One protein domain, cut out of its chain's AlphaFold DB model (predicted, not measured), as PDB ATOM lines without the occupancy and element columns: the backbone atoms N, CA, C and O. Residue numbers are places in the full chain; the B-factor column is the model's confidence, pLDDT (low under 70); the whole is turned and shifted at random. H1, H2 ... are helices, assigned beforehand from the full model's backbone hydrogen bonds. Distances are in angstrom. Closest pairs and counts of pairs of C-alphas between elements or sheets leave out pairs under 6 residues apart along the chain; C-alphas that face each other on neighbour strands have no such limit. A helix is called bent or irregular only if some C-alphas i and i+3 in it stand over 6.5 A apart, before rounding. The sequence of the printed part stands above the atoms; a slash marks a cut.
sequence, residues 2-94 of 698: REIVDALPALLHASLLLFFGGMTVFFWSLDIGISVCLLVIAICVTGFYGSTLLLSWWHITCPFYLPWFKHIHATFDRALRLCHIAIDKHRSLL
ATOM      1  N   ARG A   2      40.289  88.823  91.501       82.75
ATOM      2  CA  ARG A   2      39.483  89.420  92.598       82.75
ATOM      3  C   ARG A   2      37.994  89.568  92.249       82.75
ATOM      4  O   ARG A   2      37.156  89.147  93.024       82.75
ATOM      5  N   GLU A   3      37.690  89.979  91.019       80.19
ATOM      6  CA  GLU A   3      36.309  90.112  90.519       80.19
ATOM      7  C   GLU A   3      35.480  88.816  90.593       80.19
ATOM      8  O   GLU A   3      34.281  88.861  90.846       80.19
ATOM      9  N   ILE A   4      36.108  87.647  90.410       85.56
ATOM     10  CA  ILE A   4      35.414  86.349  90.495       85.56
ATOM     11  C   ILE A   4      35.095  86.017  91.957       85.56
ATOM     12  O   ILE A   4      34.030  85.481  92.256       85.56
ATOM     13  N   VAL A   5      36.008  86.355  92.871       89.69
ATOM     14  CA  VAL A   5      35.830  86.134  94.313       89.69
ATOM     15  C   VAL A   5      34.724  87.041  94.855       89.69
ATOM     16  O   VAL A   5      33.889  86.585  95.631       89.69
ATOM     17  N   ASP A   6      34.645  88.278  94.364       81.56
ATOM     18  CA  ASP A   6      33.605  89.237  94.752       81.56
ATOM     19  C   ASP A   6      32.211  88.842  94.226       81.56
ATOM     20  O   ASP A   6      31.192  89.204  94.819       81.56
ATOM     21  N   ALA A   7      32.145  88.062  93.141       83.88
ATOM     22  CA  ALA A   7      30.900  87.522  92.590       83.88
ATOM     23  C   ALA A   7      30.432  86.225  93.277       83.88
ATOM     24  O   ALA A   7      29.280  85.816  93.100       83.88
ATOM     25  N   LEU A   8      31.290  85.573  94.070       89.75
ATOM     26  CA  LEU A   8      30.996  84.281  94.696       89.75
ATOM     27  C   LEU A   8      29.735  84.305  95.585       89.75
ATOM     28  O   LEU A   8      28.915  83.393  95.452       89.75
ATOM     29  N   PRO A   9      29.500  85.329  96.432       85.81
ATOM     30  CA  PRO A   9      28.277  85.399  97.232       85.81
ATOM     31  C   PRO A   9      27.024  85.510  96.357       85.81
ATOM     32  O   PRO A   9      26.030  84.833  96.607       85.81
ATOM     33  N   ALA A  10      27.075  86.305  95.284       83.50
ATOM     34  CA  ALA A  10      25.952  86.450  94.361       83.50
ATOM     35  C   ALA A  10      25.649  85.133  93.625       83.50
ATOM     36  O   ALA A  10      24.484  84.750  93.504       83.50
ATOM     37  N   LEU A  11      26.683  84.398  93.200       88.88
ATOM     38  CA  LEU A  11      26.535  83.069  92.597       88.88
ATOM     39  C   LEU A  11      25.960  82.047  93.585       88.88
ATOM     40  O   LEU A  11      25.122  81.233  93.195       88.88
ATOM     41  N   LEU A  12      26.342  82.116  94.864       92.19
ATOM     42  CA  LEU A  12      25.762  81.282  95.917       92.19
ATOM     43  C   LEU A  12      24.254  81.542  96.046       92.19
ATOM     44  O   LEU A  12      23.461  80.601  96.026       92.19
ATOM     45  N   HIS A  13      23.831  82.805  96.097       86.75
ATOM     46  CA  HIS A  13      22.411  83.151  96.171       86.75
ATOM     47  C   HIS A  13      21.640  82.773  94.901       86.75
ATOM     48  O   HIS A  13      20.533  82.243  94.995       86.75
ATOM     49  N   ALA A  14      22.236  82.955  93.722       88.69
ATOM     50  CA  ALA A  14      21.648  82.501  92.465       88.69
ATOM     51  C   ALA A  14      21.457  80.975  92.449       88.69
ATOM     52  O   ALA A  14      20.404  80.490  92.034       88.69
ATOM     53  N   SER A  15      22.433  80.217  92.962       94.75
ATOM     54  CA  SER A  15      22.331  78.759  93.081       94.75
ATOM     55  C   SER A  15      21.232  78.329  94.056       94.75
ATOM     56  O   SER A  15      20.507  77.380  93.772       94.75
ATOM     57  N   LEU A  16      21.040  79.070  95.151       91.00
ATOM     58  CA  LEU A  16      19.982  78.823  96.129       91.00
ATOM     59  C   LEU A  16      18.592  79.070  95.521       91.00
ATOM     60  O   LEU A  16      17.691  78.252  95.695       91.00
ATOM     61  N   LEU A  17      18.424  80.151  94.754       89.25
ATOM     62  CA  LEU A  17      17.173  80.445  94.046       89.25
ATOM     63  C   LEU A  17      16.870  79.405  92.960       89.25
ATOM     64  O   LEU A  17      15.737  78.936  92.861       89.25
ATOM     65  N   LEU A  18      17.881  78.998  92.186       92.56
ATOM     66  CA  LEU A  18      17.750  77.924  91.197       92.56
ATOM     67  C   LEU A  18      17.410  76.584  91.854       92.56
ATOM     68  O   LEU A  18      16.586  75.841  91.324       92.56
ATOM     69  N   PHE A  19      17.993  76.292  93.016       94.69
ATOM     70  CA  PHE A  19      17.679  75.100  93.793       94.69
ATOM     71  C   PHE A  19      16.219  75.104  94.259       94.69
ATOM     72  O   PHE A  19      15.512  74.122  94.033       94.69
ATOM     73  N   PHE A  20      15.730  76.211  94.831       90.56
ATOM     74  CA  PHE A  20      14.318  76.332  95.208       90.56
ATOM     75  C   PHE A  20      13.391  76.207  94.000       90.56
ATOM     76  O   PHE A  20      12.421  75.458  94.069       90.56
ATOM     77  N   GLY A  21      13.717  76.851  92.877       92.25
ATOM     78  CA  GLY A  21      12.948  76.716  91.638       92.25
ATOM     79  C   GLY A  21      12.897  75.272  91.130       92.25
ATOM     80  O   GLY A  21      11.824  74.775  90.792       92.25
ATOM     81  N   GLY A  22      14.034  74.569  91.137       92.25
ATOM     82  CA  GLY A  22      14.112  73.155  90.764       92.25
ATOM     83  C   GLY A  22      13.292  72.256  91.690       92.25
ATOM     84  O   GLY A  22      12.551  71.398  91.212       92.25
ATOM     85  N   MET A  23      13.354  72.497  93.002       93.25
ATOM     86  CA  MET A  23      12.548  71.779  93.993       93.25
ATOM     87  C   MET A  23      11.052  72.036  93.796       93.25
ATOM     88  O   MET A  23      10.273  71.087  93.820       93.25
ATOM     89  N   THR A  24      10.633  73.277  93.530       93.38
ATOM     90  CA  THR A  24       9.227  73.591  93.231       93.38
ATOM     91  C   THR A  24       8.735  72.839  91.993       93.38
ATOM     92  O   THR A  24       7.667  72.240  92.039       93.38
ATOM     93  N   VAL A  25       9.516  72.791  90.906       94.44
ATOM     94  CA  VAL A  25       9.136  72.037  89.693       94.44
ATOM     95  C   VAL A  25       9.068  70.533  89.963       94.44
ATOM     96  O   VAL A  25       8.139  69.870  89.506       94.44
ATOM     97  N   PHE A  26      10.019  69.992  90.728       95.50
ATOM     98  CA  PHE A  26      10.029  68.579  91.098       95.50
ATOM     99  C   PHE A  26       8.782  68.200  91.912       95.50
ATOM    100  O   PHE A  26       8.069  67.257  91.556       95.50
ATOM    101  N   PHE A  27       8.460  68.977  92.951       95.12
ATOM    102  CA  PHE A  27       7.300  68.717  93.805       95.12
ATOM    103  C   PHE A  27       5.960  68.986  93.131       95.12
ATOM    104  O   PHE A  27       4.978  68.366  93.530       95.12
ATOM    105  N   TRP A  28       5.908  69.805  92.080       94.62
ATOM    106  CA  TRP A  28       4.677  70.028  91.317       94.62
ATOM    107  C   TRP A  28       4.066  68.723  90.788       94.62
ATOM    108  O   TRP A  28       2.847  68.591  90.702       94.62
ATOM    109  N   SER A  29       4.917  67.743  90.461       95.12
ATOM    110  CA  SER A  29       4.492  66.420  89.991       95.12
ATOM    111  C   SER A  29       4.168  65.420  91.110       95.12
ATOM    112  O   SER A  29       3.455  64.452  90.859       95.12
ATOM    113  N   LEU A  30       4.678  65.647  92.327       96.19
ATOM    114  CA  LEU A  30       4.546  64.725  93.458       96.19
ATOM    115  C   LEU A  30       3.366  65.102  94.365       96.19
ATOM    116  O   LEU A  30       2.526  64.262  94.672       96.19
ATOM    117  N   ASP A  31       3.316  66.363  94.797       97.00
ATOM    118  CA  ASP A  31       2.317  66.893  95.719       97.00
ATOM    119  C   ASP A  31       2.135  68.400  95.480       97.00
ATOM    120  O   ASP A  31       3.019  69.224  95.748       97.00
ATOM    121  N   ILE A  32       0.953  68.764  94.982       96.44
ATOM    122  CA  ILE A  32       0.601  70.152  94.659       96.44
ATOM    123  C   ILE A  32       0.611  71.030  95.919       96.44
ATOM    124  O   ILE A  32       1.023  72.187  95.850       96.44
ATOM    125  N   GLY A  33       0.197  70.499  97.073       97.00
ATOM    126  CA  GLY A  33       0.151  71.244  98.331       97.00
ATOM    127  C   GLY A  33       1.545  71.664  98.788       97.00
ATOM    128  O   GLY A  33       1.791  72.850  99.021       97.00
ATOM    129  N   ILE A  34       2.485  70.716  98.826       95.25
ATOM    130  CA  ILE A  34       3.891  70.990  99.166       95.25
ATOM    131  C   ILE A  34       4.500  71.953  98.143       95.25
ATOM    132  O   ILE A  34       5.201  72.898  98.516       95.25
ATOM    133  N   SER A  35       4.194  71.766  96.858       95.12
ATOM    134  CA  SER A  35       4.709  72.627  95.799       95.12
ATOM    135  C   SER A  35       4.234  74.077  95.916       95.12
ATOM    136  O   SER A  35       5.035  74.992  95.717       95.12
ATOM    137  N   VAL A  36       2.962  74.314  96.249       96.12
ATOM    138  CA  VAL A  36       2.426  75.669  96.460       96.12
ATOM    139  C   VAL A  36       3.084  76.318  97.678       96.12
ATOM    140  O   VAL A  36       3.504  77.472  97.593       96.12
ATOM    141  N   CYS A  37       3.261  75.582  98.782       96.56
ATOM    142  CA  CYS A  37       3.985  76.089  99.951       96.56
ATOM    143  C   CYS A  37       5.433  76.478  99.611       96.56
ATOM    144  O   CYS A  37       5.881  77.564  99.985       96.56
ATOM    145  N   LEU A  38       6.155  75.639  98.861       94.44
ATOM    146  CA  LEU A  38       7.519  75.940  98.416       94.44
ATOM    147  C   LEU A  38       7.572  77.135  97.466       94.44
ATOM    148  O   LEU A  38       8.491  77.943  97.570       94.44
ATOM    149  N   LEU A  39       6.588  77.283  96.577       93.75
ATOM    150  CA  LEU A  39       6.491  78.433  95.681       93.75
ATOM    151  C   LEU A  39       6.305  79.737  96.467       93.75
ATOM    152  O   LEU A  39       6.987  80.717  96.179       93.75
ATOM    153  N   VAL A  40       5.433  79.754  97.481       96.25
ATOM    154  CA  VAL A  40       5.234  80.936  98.340       96.25
ATOM    155  C   VAL A  40       6.530  81.302  99.062       96.25
ATOM    156  O   VAL A  40       6.932  82.464  99.036       96.25
ATOM    157  N   ILE A  41       7.230  80.319  99.639       94.25
ATOM    158  CA  ILE A  41       8.530  80.547 100.290       94.25
ATOM    159  C   ILE A  41       9.551  81.082  99.281       94.25
ATOM    160  O   ILE A  41      10.228  82.069  99.566       94.25
ATOM    161  N   ALA A  42       9.636  80.490  98.087       92.75
ATOM    162  CA  ALA A  42      10.543  80.933  97.034       92.75
ATOM    163  C   ALA A  42      10.250  82.376  96.595       92.75
ATOM    164  O   ALA A  42      11.183  83.163  96.441       92.75
ATOM    165  N   ILE A  43       8.975  82.758  96.456       94.56
ATOM    166  CA  ILE A  43       8.565  84.134  96.139       94.56
ATOM    167  C   ILE A  43       8.949  85.084  97.275       94.56
ATOM    168  O   ILE A  43       9.520  86.136  97.003       94.56
ATOM    169  N   CYS A  44       8.700  84.726  98.538       95.75
ATOM    170  CA  CYS A  44       9.083  85.553  99.685       95.75
ATOM    171  C   CYS A  44      10.603  85.752  99.769       95.75
ATOM    172  O   CYS A  44      11.062  86.880  99.944       95.75
ATOM    173  N   VAL A  45      11.389  84.685  99.591       91.88
ATOM    174  CA  VAL A  45      12.859  84.748  99.584       91.88
ATOM    175  C   VAL A  45      13.356  85.583  98.407       91.88
ATOM    176  O   VAL A  45      14.194  86.460  98.596       91.88
ATOM    177  N   THR A  46      12.805  85.377  97.209       90.25
ATOM    178  CA  THR A  46      13.164  86.157  96.014       90.25
ATOM    179  C   THR A  46      12.783  87.624  96.176       90.25
ATOM    180  O   THR A  46      13.551  88.496  95.788       90.25
ATOM    181  N   GLY A  47      11.632  87.913  96.781       94.62
ATOM    182  CA  GLY A  47      11.169  89.270  97.051       94.62
ATOM    183  C   GLY A  47      12.047  89.988  98.072       94.62
ATOM    184  O   GLY A  47      12.429  91.129  97.838       94.62
ATOM    185  N   PHE A  48      12.424  89.320  99.164       93.12
ATOM    186  CA  PHE A  48      13.326  89.888 100.167       93.12
ATOM    187  C   PHE A  48      14.743  90.080  99.612       93.12
ATOM    188  O   PHE A  48      15.371  91.114  99.814       93.12
ATOM    189  N   TYR A  49      15.239  89.114  98.841       89.94
ATOM    190  CA  TYR A  49      16.547  89.224  98.207       89.94
ATOM    191  C   TYR A  49      16.554  90.322  97.133       89.94
ATOM    192  O   TYR A  49      17.412  91.203  97.125       89.94
ATOM    193  N   GLY A  50      15.536  90.333  96.276       89.62
ATOM    194  CA  GLY A  50      15.325  91.355  95.261       89.62
ATOM    195  C   GLY A  50      15.170  92.747  95.864       89.62
ATOM    196  O   GLY A  50      15.761  93.687  95.347       89.62
ATOM    197  N   SER A  51      14.458  92.890  96.986       93.31
ATOM    198  CA  SER A  51      14.331  94.179  97.665       93.31
ATOM    199  C   SER A  51      15.664  94.643  98.240       93.31
ATOM    200  O   SER A  51      15.985  95.811  98.070       93.31
ATOM    201  N   THR A  52      16.491  93.762  98.816       89.81
ATOM    202  CA  THR A  52      17.843  94.149  99.264       89.81
ATOM    203  C   THR A  52      18.750  94.577  98.107       89.81
ATOM    204  O   THR A  52      19.481  95.559  98.240       89.81
ATOM    205  N   LEU A  53      18.649  93.922  96.941       87.81
ATOM    206  CA  LEU A  53      19.373  94.333  95.735       87.81
ATOM    207  C   LEU A  53      18.863  95.668  95.187       87.81
ATOM    208  O   LEU A  53      19.666  96.532  94.848       87.81
ATOM    209  N   LEU A  54      17.546  95.869  95.138       90.56
ATOM    210  CA  LEU A  54      16.936  97.126  94.700       90.56
ATOM    211  C   LEU A  54      17.252  98.273  95.662       90.56
ATOM    212  O   LEU A  54      17.518  99.386  95.218       90.56
ATOM    213  N   LEU A  55      17.283  98.011  96.969       91.00
ATOM    214  CA  LEU A  55      17.673  99.002  97.969       91.00
ATOM    215  C   LEU A  55      19.137  99.406  97.781       91.00
ATOM    216  O   LEU A  55      19.456 100.590  97.824       91.00
ATOM    217  N   SER A  56      20.012  98.429  97.523       86.88
ATOM    218  CA  SER A  56      21.413  98.676  97.182       86.88
ATOM    219  C   SER A  56      21.572  99.423  95.856       86.88
ATOM    220  O   SER A  56      22.525 100.180  95.702       86.88
ATOM    221  N   TRP A  57      20.669  99.209  94.901       88.81
ATOM    222  CA  TRP A  57      20.660  99.916  93.624       88.81
ATOM    223  C   TRP A  57      20.206 101.375  93.778       88.81
ATOM    224  O   TRP A  57      20.772 102.271  93.157       88.81
ATOM    225  N   TRP A  58      19.197 101.639  94.615       93.31
ATOM    226  CA  TRP A  58      18.686 102.995  94.842       93.31
ATOM    227  C   TRP A  58      19.546 103.827  95.791       93.31
ATOM    228  O   TRP A  58      19.696 105.031  95.581       93.31
ATOM    229  N   HIS A  59      20.118 103.215  96.827       92.25
ATOM    230  CA  HIS A  59      20.941 103.911  97.808       92.25
ATOM    231  C   HIS A  59      22.416 103.577  97.610       92.25
ATOM    232  O   HIS A  59      22.921 102.581  98.123       92.25
ATOM    233  N   ILE A  60      23.132 104.482  96.938       86.44
ATOM    234  CA  ILE A  60      24.589 104.405  96.732       86.44
ATOM    235  C   ILE A  60      25.348 104.320  98.073       86.44
ATOM    236  O   ILE A  60      26.432 103.753  98.144       86.44
ATOM    237  N   THR A  61      24.770 104.849  99.155       89.69
ATOM    238  CA  THR A  61      25.342 104.826 100.512       89.69
ATOM    239  C   THR A  61      25.039 103.550 101.301       89.69
ATOM    240  O   THR A  61      25.415 103.451 102.469       89.69
ATOM    241  N   CYS A  62      24.351 102.572 100.710       86.56
ATOM    242  CA  CYS A  62      24.027 101.328 101.395       86.56
ATOM    243  C   CYS A  62      25.313 100.519 101.677       86.56
ATOM    244  O   CYS A  62      26.095 100.289 100.754       86.56
ATOM    245  N   PRO A  63      25.541 100.016 102.907       85.38
ATOM    246  CA  PRO A  63      26.725  99.206 103.222       85.38
ATOM    247  C   PRO A  63      26.770  97.876 102.451       85.38
ATOM    248  O   PRO A  63      27.812  97.231 102.391       85.38
ATOM    249  N   PHE A  64      25.651  97.478 101.838       82.81
ATOM    250  CA  PHE A  64      25.533  96.288 100.995       82.81
ATOM    251  C   PHE A  64      25.824  96.554  99.513       82.81
ATOM    252  O   PHE A  64      25.568  95.690  98.675       82.81
ATOM    253  N   TYR A  65      26.352  97.734  99.178       84.25
ATOM    254  CA  TYR A  65      26.688  98.088  97.807       84.25
ATOM    255  C   TYR A  65      27.795  97.183  97.258       84.25
ATOM    256  O   TYR A  65      28.976  97.337  97.580       84.25
ATOM    257  N   LEU A  66      27.410  96.211  96.426       84.38
ATOM    258  CA  LEU A  66      28.364  95.279  95.836       84.38
ATOM    259  C   LEU A  66      29.277  95.989  94.812       84.38
ATOM    260  O   LEU A  66      28.793  96.791  94.011       84.38
ATOM    261  N   PRO A  67      30.584  95.660  94.755       82.50
ATOM    262  CA  PRO A  67      31.544  96.335  93.872       82.50
ATOM    263  C   PRO A  67      31.158  96.331  92.385       82.50
ATOM    264  O   PRO A  67      31.377  97.320  91.686       82.50
ATOM    265  N   TRP A  68      30.535  95.250  91.901       82.88
ATOM    266  CA  TRP A  68      30.125  95.105  90.500       82.88
ATOM    267  C   TRP A  68      28.963  96.028  90.105       82.88
ATOM    268  O   TRP A  68      28.829  96.352  88.922       82.88
ATOM    269  N   PHE A  69      28.173  96.535  91.063       86.62
ATOM    270  CA  PHE A  69      27.124  97.511  90.757       86.62
ATOM    271  C   PHE A  69      27.693  98.799  90.165       86.62
ATOM    272  O   PHE A  69      27.032  99.402  89.323       86.62
ATOM    273  N   LYS A  70      28.944  99.172  90.480       85.88
ATOM    274  CA  LYS A  70      29.604 100.320  89.834       85.88
ATOM    275  C   LYS A  70      29.680 100.146  88.322       85.88
ATOM    276  O   LYS A  70      29.442 101.090  87.575       85.88
ATOM    277  N   HIS A  71      30.002  98.938  87.866       87.94
ATOM    278  CA  HIS A  71      30.111  98.646  86.442       87.94
ATOM    279  C   HIS A  71      28.743  98.615  85.777       87.94
ATOM    280  O   HIS A  71      28.596  99.156  84.682       87.94
ATOM    281  N   ILE A  72      27.723  98.067  86.439       86.94
ATOM    282  CA  ILE A  72      26.374  98.062  85.868       86.94
ATOM    283  C   ILE A  72      25.792  99.467  85.817       86.94
ATOM    284  O   ILE A  72      25.293  99.836  84.762       86.94
ATOM    285  N   HIS A  73      25.912 100.273  86.872       88.75
ATOM    286  CA  HIS A  73      25.476 101.669  86.832       88.75
ATOM    287  C   HIS A  73      26.201 102.445  85.735       88.75
ATOM    288  O   HIS A  73      25.546 103.079  84.918       88.75
ATOM    289  N   ALA A  74      27.526 102.307  85.610       90.94
ATOM    290  CA  ALA A  74      28.265 102.962  84.533       90.94
ATOM    291  C   ALA A  74      27.796 102.517  83.134       90.94
ATOM    292  O   ALA A  74      27.710 103.331  82.213       90.94
ATOM    293  N   THR A  75      27.476 101.233  82.958       90.88
ATOM    294  CA  THR A  75      27.000 100.693  81.675       90.88
ATOM    295  C   THR A  75      25.564 101.132  81.385       90.88
ATOM    296  O   THR A  75      25.245 101.516  80.261       90.88
ATOM    297  N   PHE A  76      24.710 101.132  82.405       91.56
ATOM    298  CA  PHE A  76      23.323 101.561  82.325       91.56
ATOM    299  C   PHE A  76      23.222 103.064  82.059       91.56
ATOM    300  O   PHE A  76      22.494 103.468  81.161       91.56
ATOM    301  N   ASP A  77      24.033 103.886  82.722       92.88
ATOM    302  CA  ASP A  77      24.115 105.327  82.474       92.88
ATOM    303  C   ASP A  77      24.628 105.641  81.066       92.88
ATOM    304  O   ASP A  77      24.217 106.631  80.458       92.88
ATOM    305  N   ARG A  78      25.533 104.821  80.513       94.25
ATOM    306  CA  ARG A  78      25.939 104.938  79.102       94.25
ATOM    307  C   ARG A  78      24.781 104.590  78.171       94.25
ATOM    308  O   ARG A  78      24.523 105.341  77.235       94.25
ATOM    309  N   ALA A  79      24.057 103.505  78.439       92.50
ATOM    310  CA  ALA A  79      22.899 103.107  77.643       92.50
ATOM    311  C   ALA A  79      21.778 104.159  77.691       92.50
ATOM    312  O   ALA A  79      21.247 104.539  76.650       92.50
ATOM    313  N   LEU A  80      21.472 104.695  78.875       93.75
ATOM    314  CA  LEU A  80      20.493 105.766  79.049       93.75
ATOM    315  C   LEU A  80      20.910 107.043  78.317       93.75
ATOM    316  O   LEU A  80      20.072 107.646  77.651       93.75
ATOM    317  N   ARG A  81      22.192 107.428  78.369       95.19
ATOM    318  CA  ARG A  81      22.705 108.573  77.597       95.19
ATOM    319  C   ARG A  81      22.556 108.370  76.093       95.19
ATOM    320  O   ARG A  81      22.104 109.280  75.408       95.19
ATOM    321  N   LEU A  82      22.863 107.179  75.580       94.50
ATOM    322  CA  LEU A  82      22.670 106.865  74.160       94.50
ATOM    323  C   LEU A  82      21.189 106.909  73.760       94.50
ATOM    324  O   LEU A  82      20.859 107.470  72.715       94.50
ATOM    325  N   CYS A  83      20.294 106.388  74.602       93.19
ATOM    326  CA  CYS A  83      18.852 106.500  74.388       93.19
ATOM    327  C   CYS A  83      18.391 107.962  74.386       93.19
ATOM    328  O   CYS A  83      17.614 108.346  73.516       93.19
ATOM    329  N   HIS A  84      18.891 108.787  75.307       93.69
ATOM    330  CA  HIS A  84      18.548 110.208  75.364       93.69
ATOM    331  C   HIS A  84      19.002 110.945  74.097       93.69
ATOM    332  O   HIS A  84      18.203 111.640  73.479       93.69
ATOM    333  N   ILE A  85      20.238 110.711  73.638       94.25
ATOM    334  CA  ILE A  85      20.762 111.290  72.389       94.25
ATOM    335  C   ILE A  85      19.922 110.846  71.181       94.25
ATOM    336  O   ILE A  85      19.622 111.653  70.301       94.25
ATOM    337  N   ALA A  86      19.510 109.576  71.128       90.88
ATOM    338  CA  ALA A  86      18.660 109.072  70.052       90.88
ATOM    339  C   ALA A  86      17.270 109.734  70.054       90.88
ATOM    340  O   ALA A  86      16.766 110.109  68.992       90.88
ATOM    341  N   ILE A  87      16.676 109.919  71.234       92.75
ATOM    342  CA  ILE A  87      15.383 110.593  71.400       92.75
ATOM    343  C   ILE A  87      15.493 112.072  71.019       92.75
ATOM    344  O   ILE A  87      14.650 112.567  70.270       92.75
ATOM    345  N   ASP A  88      16.543 112.765  71.458       91.88
ATOM    346  CA  ASP A  88      16.765 114.176  71.130       91.88
ATOM    347  C   ASP A  88      16.978 114.377  69.631       91.88
ATOM    348  O   ASP A  88      16.376 115.275  69.042       91.88
ATOM    349  N   LYS A  89      17.747 113.496  68.981       90.31
ATOM    350  CA  LYS A  89      17.931 113.522  67.525       90.31
ATOM    351  C   LYS A  89      16.618 113.274  66.781       90.31
ATOM    352  O   LYS A  89      16.335 113.929  65.780       90.31
ATOM    353  N   HIS A  90      15.783 112.360  67.269       86.25
ATOM    354  CA  HIS A  90      14.456 112.147  66.691       86.25
ATOM    355  C   HIS A  90      13.556 113.375  66.891       86.25
ATOM    356  O   HIS A  90      12.794 113.750  65.998       86.25
ATOM    357  N   ARG A  91      13.646 114.038  68.046       87.38
ATOM    358  CA  ARG A  91      12.880 115.252  68.342       87.38
ATOM    359  C   ARG A  91      13.342 116.442  67.503       87.38
ATOM    360  O   ARG A  91      12.488 117.185  67.027       87.38
ATOM    361  N   SER A  92      14.647 116.607  67.280       86.56
ATOM    362  CA  SER A  92      15.187 117.670  66.424       86.56
ATOM    363  C   SER A  92      14.780 117.469  64.966       86.56
ATOM    364  O   SER A  92      14.365 118.428  64.322       86.56
ATOM    365  N   LEU A  93      14.807 116.227  64.470       83.25
ATOM    366  CA  LEU A  93      14.316 115.888  63.132       83.25
ATOM    367  C   LEU A  93      12.817 116.168  62.997       83.25
ATOM    368  O   LEU A  93      12.400 116.795  62.030       83.25
ATOM    369  N   LEU A  94      12.008 115.784  63.987       80.50
ATOM    370  CA  LEU A  94      10.582 116.125  64.001       80.50
ATOM    371  C   LEU A  94      10.347 117.638  64.031       80.50
ATOM    372  O   LEU A  94       9.419 118.117  63.387       80.50
TER     373      LEU A  94
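What this domain is: This is residues 2 to 94 of the 698 residues of an uncharacterized protein of Exidia glandulosa HHB12029 (UniProt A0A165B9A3). A long helical hairpin, H1 and H2, meets a third long helix, H3, near the end of H2 and makes a wide L with it; residues 74 to 94 of H3 stick out free of the hairpin. H1 and H2 lie side by side in the half near their tight link, where residues 17 to 28 of H1 touch residues 34 to 46 of H2, and the hairpin is looser toward its other end. The printed part has 93 residues with three named helices, in the order H1, H2, H3, and no named strand; its class is all helix. It is extended, with a radius of gyration of the C-alphas of 19.4 A, and spans 60 by 39 by 22 A.

Where its parts are: H1 takes residues 2 to 30 and measures 42.8 A from first to last C-alpha; C-alpha 2 is at (39.483, 89.420, 92.598). H1 is irregular: C-alphas 6 and 9 are 7.0 A apart, and it has a kink of 38 degrees near residue 10. H2 takes residues 32 to 58, is 37.5 A long and begins with C-alpha 32 at (0.601, 70.152, 94.659). H3 takes residues 69 to 94, is 36.6 A long and ends with C-alpha 94 at (10.582, 116.125, 64.001).

How they stand to each other: H1 and H2 form a helical hairpin with a tight link, Asp 31. They touch, and their closest C-alphas are those of Phe 27 and Ser 35, 5.1 A apart. They run opposite ways at a shallow tilt of 24 degrees. H2 and H3 are close but not clearly touching: their closest C-alphas, those of Trp 57 and Phe 69, are 7.5 A apart. Their lines are about perpendicular, at 77 degrees. H1 and H3 are apart. In H2 and H3 every O i to N i+4 pair is within hydrogen-bond range; in H1, 21 of 25 are.

The domain as a whole: The outline is elongated, but only just. The two C-alphas farthest apart are those of Leu 30 and Ser 92, at 60.4 A. Without residues 74 to 94, which stand free, the body has 72 residues and spans 44 by 24 by 16 A. The printed part has no cut. The link from H2 to H3, residues 59 to 68, is short but not tight, and no link is long. The mean pLDDT of the printed part is 90.5, and no printed residue is under 70.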